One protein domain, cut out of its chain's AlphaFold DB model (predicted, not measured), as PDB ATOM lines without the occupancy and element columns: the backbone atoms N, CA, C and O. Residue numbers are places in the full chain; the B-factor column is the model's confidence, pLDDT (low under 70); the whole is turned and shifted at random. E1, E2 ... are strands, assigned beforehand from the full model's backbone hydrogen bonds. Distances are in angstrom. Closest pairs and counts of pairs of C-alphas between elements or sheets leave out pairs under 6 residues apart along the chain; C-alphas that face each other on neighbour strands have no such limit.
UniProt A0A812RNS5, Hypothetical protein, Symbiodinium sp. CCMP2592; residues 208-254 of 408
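This is residues 208 to 254 of the 408 residues of the protein "Hypothetical protein" of Symbiodinium sp. CCMP2592 (UniProt A0A812RNS5). Two small three-stranded sheets, E1 E2 E3 and E4 E5 E6, lie partly face to face as a sandwich, their strands crossed at 45 degrees. The chain passes from one sheet to the other where E3 runs on into E4, and the turns at residues 223 to 226 and 234 to 239 lie at the two ends of the long axis. The printed part has 47 residues with six named strands, E1 to E6 in chain order, and no named helix; both sheets are antiparallel, and the class is all strand. It is compact, with a radius of gyration of the C-alphas of 10.6 A, and flat, spanning 36 by 23 by 13 A.

E1, residues 208 to 212, and E2, residues 217 to 222, form an antiparallel hairpin at 149 degrees, with N 210 and O 219 2.9 A apart, within hydrogen-bond range. E2 and E3, residues 227 to 229, form the next hairpin at 153 degrees, with N 220 and O 228 2.8 A apart. These three strands are a meander, each the antiparallel neighbour of the one before. E3 runs on into E4, residues 231 to 233, across a break of 1 residue at 31 degrees; the two meet only through their link. E4 and E5, residues 240 to 244, form a hairpin at 144 degrees, with N 233 and O 242 2.8 A apart. E5 and E6, residues 250 to 254, form a hairpin at 146 degrees, with N 243 and O 251 2.9 A apart, and E4 E5 E6 is the second meander. Between the sheets, the closest C-alphas of E2 and E5 are those of Leu 218 and Gly 243, 6.0 A apart. Those of E2 and E4 are Val 217 and Met 232, 6.4 A apart, and those of E1 and E6 are Thr 211 and Ser 253, 7.0 A apart. E1 is apart from E4 and E5.

E1 begins at C-alpha 208, (278.729, 255.553, 235.468), and is 12.5 A long. E2 is the longest strand by residues, with 6, and measures 16.3 A to C-alpha 222 at (273.576, 257.576, 231.822). E3 and E4 are short, 6.9 A and 6.5 A. E5 measures 13.2 A and E6 13.3 A, ending at C-alpha 254, (292.426, 261.100, 238.964).

The two C-alphas farthest apart are those of Asp 224 and Glu 237, at 36.0 A. The printed part has no cut. The link E4 to E5, 6 residues, is short; the other links are tight. The mean pLDDT of the printed part is 82.1, and residues 236 to 239 are under 70.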
ATOM      1  N   THR A 208     277.321 255.782 235.109       87.69
ATOM      2  CA  THR A 208     278.729 255.553 235.468       87.69
ATOM      3  C   THR A 208     279.554 256.806 235.190       87.69
ATOM      4  O   THR A 208     279.232 257.580 234.288       87.69
ATOM      5  N   ILE A 209     280.609 257.030 235.974       88.25
ATOM      6  CA  ILE A 209     281.487 258.202 235.851       88.25
ATOM      7  C   ILE A 209     282.885 257.728 235.458       88.25
ATOM      8  O   ILE A 209     283.392 256.753 236.013       88.25
ATOM      9  N   HIS A 210     283.493 258.407 234.487       87.75
ATOM     10  CA  HIS A 210     284.800 258.065 233.931       87.75
ATOM     11  C   HIS A 210     285.628 259.324 233.648       87.75
ATOM     12  O   HIS A 210     285.082 260.382 233.336       87.75
ATOM     13  N   THR A 211     286.953 259.199 233.705       86.19
ATOM     14  CA  THR A 211     287.884 260.248 233.276       86.19
ATOM     15  C   THR A 211     288.083 260.184 231.760       86.19
ATOM     16  O   THR A 211     288.609 259.200 231.240       86.19
ATOM     17  N   ASP A 212     287.717 261.238 231.029       83.31
ATOM     18  CA  ASP A 212     288.170 261.413 229.647       83.31
ATOM     19  C   ASP A 212     289.572 262.036 229.669       83.31
ATOM     20  O   ASP A 212     289.743 263.254 229.746       83.31
ATOM     21  N   HIS A 213     290.595 261.182 229.608       75.88
ATOM     22  CA  HIS A 213     291.999 261.604 229.598       75.88
ATOM     23  C   HIS A 213     292.417 262.356 228.316       75.88
ATOM     24  O   HIS A 213     293.500 262.935 228.296       75.88
ATOM     25  N   ALA A 214     291.608 262.349 227.247       72.81
ATOM     26  CA  ALA A 214     291.891 263.098 226.020       72.81
ATOM     27  C   ALA A 214     291.331 264.530 226.072       72.81
ATOM     28  O   ALA A 214     291.905 265.429 225.459       72.81
ATOM     29  N   LEU A 215     290.238 264.743 226.812       75.06
ATOM     30  CA  LEU A 215     289.643 266.063 227.056       75.06
ATOM     31  C   LEU A 215     290.050 266.692 228.400       75.06
ATOM     32  O   LEU A 215     289.922 267.903 228.557       75.06
ATOM     33  N   GLY A 216     290.549 265.902 229.355       78.19
ATOM     34  CA  GLY A 216     290.933 266.375 230.688       78.19
ATOM     35  C   GLY A 216     289.739 266.669 231.606       78.19
ATOM     36  O   GLY A 216     289.819 267.574 232.435       78.19
ATOM     37  N   VAL A 217     288.633 265.931 231.453       84.06
ATOM     38  CA  VAL A 217     287.380 266.148 232.204       84.06
ATOM     39  C   VAL A 217     286.801 264.843 232.754       84.06
ATOM     40  O   VAL A 217     287.057 263.764 232.220       84.06
ATOM     41  N   LEU A 218     285.977 264.939 233.800       87.62
ATOM     42  CA  LEU A 218     285.090 263.846 234.203       87.62
ATOM     43  C   LEU A 218     283.828 263.833 233.333       87.62
ATOM     44  O   LEU A 218     283.268 264.880 232.999       87.62
ATOM     45  N   VAL A 219     283.378 262.630 232.982       89.50
ATOM     46  CA  VAL A 219     282.231 262.379 232.106       89.50
ATOM     47  C   VAL A 219     281.291 261.376 232.768       89.50
ATOM     48  O   VAL A 219     281.726 260.313 233.210       89.50
ATOM     49  N   ARG A 220     279.997 261.703 232.811       90.81
ATOM     50  CA  ARG A 220     278.917 260.872 233.351       90.81
ATOM     51  C   ARG A 220     278.098 260.282 232.201       90.81
ATOM     52  O   ARG A 220     277.573 261.012 231.360       90.81
ATOM     53  N   LEU A 221     278.033 258.954 232.141       87.75
ATOM     54  CA  LEU A 221     277.303 258.172 231.141       87.75
ATOM     55  C   LEU A 221     276.031 257.606 231.769       87.75
ATOM     56  O   LEU A 221     276.109 256.721 232.618       87.75
ATOM     57  N   HIS A 222     274.864 258.085 231.350       87.62
ATOM     58  CA  HIS A 222     273.576 257.576 231.822       87.62
ATOM     59  C   HIS A 222     273.158 256.300 231.074       87.62
ATOM     60  O   HIS A 222     273.499 256.108 229.905       87.62
ATOM     61  N   LYS A 223     272.350 255.445 231.718       81.19
ATOM     62  CA  LYS A 223     271.812 254.199 231.125       81.19
ATOM     63  C   LYS A 223     270.981 254.414 229.849       81.19
ATOM     64  O   LYS A 223     270.829 253.479 229.069       81.19
ATOM     65  N   ASP A 224     270.465 255.623 229.619       81.94
ATOM     66  CA  ASP A 224     269.747 256.006 228.393       81.94
ATOM     67  C   ASP A 224     270.665 256.500 227.253       81.94
ATOM     68  O   ASP A 224     270.185 256.868 226.180       81.94
ATOM     69  N   GLY A 225     271.984 256.495 227.466       75.88
ATOM     70  CA  GLY A 225     272.986 256.943 226.503       75.88
ATOM     71  C   GLY A 225     273.267 258.448 226.518       75.88
ATOM     72  O   GLY A 225     274.053 258.908 225.687       75.88
ATOM     73  N   ARG A 226     272.672 259.231 227.432       85.75
ATOM     74  CA  ARG A 226     273.087 260.628 227.635       85.75
ATOM     75  C   ARG A 226     274.491 260.703 228.233       85.75
ATOM     76  O   ARG A 226     274.861 259.920 229.106       85.75
ATOM     77  N   VAL A 227     275.244 261.688 227.753       85.62
ATOM     78  CA  VAL A 227     276.621 261.983 228.153       85.62
ATOM     79  C   VAL A 227     276.649 263.395 228.720       85.62
ATOM     80  O   VAL A 227     276.255 264.339 228.035       85.62
ATOM     81  N   GLU A 228     277.115 263.535 229.953       89.12
ATOM     82  CA  GLU A 228     277.280 264.813 230.644       89.12
ATOM     83  C   GLU A 228     278.756 265.009 231.012       89.12
ATOM     84  O   GLU A 228     279.444 264.052 231.361       89.12
ATOM     85  N   GLN A 229     279.258 266.240 230.916       89.00
ATOM     86  CA  GLN A 229     280.624 266.597 231.308       89.00
ATOM     87  C   GLN A 229     280.576 267.426 232.590       89.00
ATOM     88  O   GLN A 229     279.696 268.272 232.735       89.00
ATOM     89  N   ALA A 230     281.513 267.185 233.501       88.94
ATOM     90  CA  ALA A 230     281.655 267.983 234.710       88.94
ATOM     91  C   ALA A 230     282.392 269.301 234.432       88.94
ATOM     92  O   ALA A 230     283.401 269.317 233.721       88.94
ATOM     93  N   ASP A 231     281.959 270.384 235.077       85.94
ATOM     94  CA  ASP A 231     282.760 271.598 235.203       85.94
ATOM     95  C   ASP A 231     283.929 271.311 236.158       85.94
ATOM     96  O   ASP A 231     283.748 271.069 237.355       85.94
ATOM     97  N   MET A 232     285.147 271.283 235.614       87.38
ATOM     98  CA  MET A 232     286.353 270.927 236.363       87.38
ATOM     99  C   MET A 232     286.874 272.118 237.171       87.38
ATOM    100  O   MET A 232     287.116 273.201 236.635       87.38
ATOM    101  N   THR A 233     287.106 271.900 238.463       81.75
ATOM    102  CA  THR A 233     287.599 272.907 239.410       81.75
ATOM    103  C   THR A 233     288.902 272.457 240.074       81.75
ATOM    104  O   THR A 233     289.119 271.270 240.309       81.75
ATOM    105  N   SER A 234     289.781 273.413 240.377       78.81
ATOM    106  CA  SER A 234     291.012 273.190 241.145       78.81
ATOM    107  C   SER A 234     290.762 273.577 242.609       78.81
ATOM    108  O   SER A 234     290.771 274.775 242.904       78.81
ATOM    109  N   PRO A 235     290.538 272.628 243.538       74.75
ATOM    110  CA  PRO A 235     290.520 272.949 244.965       74.75
ATOM    111  C   PRO A 235     291.917 273.428 245.417       74.75
ATOM    112  O   PRO A 235     292.915 272.868 244.968       74.75
ATOM    113  N   PRO A 236     292.025 274.426 246.314       58.19
ATOM    114  CA  PRO A 236     293.319 275.009 246.690       58.19
ATOM    115  C   PRO A 236     294.235 274.063 247.487       58.19
ATOM    116  O   PRO A 236     295.439 274.285 247.533       58.19
ATOM    117  N   GLU A 237     293.680 273.013 248.100       59.75
ATOM    118  CA  GLU A 237     294.382 272.146 249.065       59.75
ATOM    119  C   GLU A 237     294.553 270.691 248.599       59.75
ATOM    120  O   GLU A 237     295.189 269.895 249.287       59.75
ATOM    121  N   LYS A 238     293.979 270.300 247.451       59.09
ATOM    122  CA  LYS A 238     294.028 268.908 246.969       59.09
ATOM    123  C   LYS A 238     294.693 268.850 245.601       59.09
ATOM    124  O   LYS A 238     294.259 269.513 244.665       59.09
ATOM    125  N   GLY A 239     295.718 268.006 245.473       69.12
ATOM    126  CA  GLY A 239     296.525 267.842 244.255       69.12
ATOM    127  C   GLY A 239     295.806 267.203 243.059       69.12
ATOM    128  O   GLY A 239     296.473 266.734 242.144       69.12
ATOM    129  N   PHE A 240     294.472 267.186 243.049       79.94
ATOM    130  CA  PHE A 240     293.610 266.565 242.046       79.94
ATOM    131  C   PHE A 240     292.412 267.470 241.738       79.94
ATOM    132  O   PHE A 240     291.875 268.127 242.633       79.94
ATOM    133  N   LEU A 241     291.993 267.507 240.473       82.69
ATOM    134  CA  LEU A 241     290.843 268.296 240.037       82.69
ATOM    135  C   LEU A 241     289.531 267.698 240.563       82.69
ATOM    136  O   LEU A 241     289.378 266.481 240.646       82.69
ATOM    137  N   VAL A 242     288.553 268.547 240.863       85.31
ATOM    138  CA  VAL A 242     287.200 268.145 241.272       85.31
ATOM    139  C   VAL A 242     286.216 268.553 240.186       85.31
ATOM    140  O   VAL A 242     286.050 269.742 239.914       85.31
ATOM    141  N   GLY A 243     285.563 267.575 239.567       88.12
ATOM    142  CA  GLY A 243     284.459 267.824 238.649       88.12
ATOM    143  C   GLY A 243     283.164 268.082 239.414       88.12
ATOM    144  O   GLY A 243     282.872 267.383 240.386       88.12
ATOM    145  N   VAL A 244     282.388 269.068 238.965       88.50
ATOM    146  CA  VAL A 244     281.017 269.324 239.423       88.50
ATOM    147  C   VAL A 244     280.058 269.109 238.252       88.50
ATOM    148  O   VAL A 244     280.205 269.754 237.216       88.50
ATOM    149  N   PHE A 245     279.096 268.199 238.387       88.12
ATOM    150  CA  PHE A 245     278.060 267.969 237.372       88.12
ATOM    151  C   PHE A 245     276.863 268.927 237.545       88.12
ATOM    152  O   PHE A 245     276.760 269.640 238.545       88.12
ATOM    153  N   GLY A 246     275.949 268.977 236.570       82.62
ATOM    154  CA  GLY A 246     274.856 269.957 236.503       82.62
ATOM    155  C   GLY A 246     273.744 269.792 237.549       82.62
ATOM    156  O   GLY A 246     272.935 270.700 237.729       82.62
ATOM    157  N   ASP A 247     273.716 268.663 238.257       83.88
ATOM    158  CA  ASP A 247     272.909 268.403 239.459       83.88
ATOM    159  C   ASP A 247     273.624 268.802 240.766       83.88
ATOM    160  O   ASP A 247     273.040 268.711 241.844       83.88
ATOM    161  N   GLY A 248     274.878 269.254 240.682       80.94
ATOM    162  CA  GLY A 248     275.720 269.606 241.821       80.94
ATOM    163  C   GLY A 248     276.544 268.450 242.392       80.94
ATOM    164  O   GLY A 248     277.272 268.678 243.362       80.94
ATOM    165  N   GLU A 249     276.484 267.240 241.816       84.25
ATOM    166  CA  GLU A 249     277.330 266.120 242.246       84.25
ATOM    167  C   GLU A 249     278.815 266.480 242.076       84.25
ATOM    168  O   GLU A 249     279.245 266.903 241.000       84.25
ATOM    169  N   ARG A 250     279.607 266.317 243.145       86.69
ATOM    170  CA  ARG A 250     281.045 266.621 243.164       86.69
ATOM    171  C   ARG A 250     281.860 265.340 243.222       86.69
ATOM    172  O   ARG A 250     281.680 264.542 244.136       86.69
ATOM    173  N   VAL A 251     282.800 265.183 242.294       84.56
ATOM    174  CA  VAL A 251     283.644 263.987 242.184       84.56
ATOM    175  C   VAL A 251     285.107 264.392 242.047       84.56
ATOM    176  O   VAL A 251     285.460 265.214 241.202       84.56
ATOM    177  N   VAL A 252     285.970 263.820 242.888       84.12
ATOM    178  CA  VAL A 252     287.426 263.982 242.769       84.12
ATOM    179  C   VAL A 252     287.906 263.149 241.581       84.12
ATOM    180  O   VAL A 252     287.582 261.970 241.476       84.12
ATOM    181  N   SER A 253     288.648 263.770 240.671       83.06
ATOM    182  CA  SER A 253     289.223 263.122 239.496       83.06
ATOM    183  C   SER A 253     290.603 262.540 239.801       83.06
ATOM    184  O   SER A 253     291.311 263.014 240.680       83.06
ATOM    185  N   GLU A 254     291.033 261.568 239.003       79.00
ATOM    186  CA  GLU A 254     292.426 261.100 238.964       79.00
ATOM    187  C   GLU A 254     293.366 262.115 238.279       79.00
ATOM    188  O   GLU A 254     294.587 261.972 238.315       79.00
TER     189      GLU A 254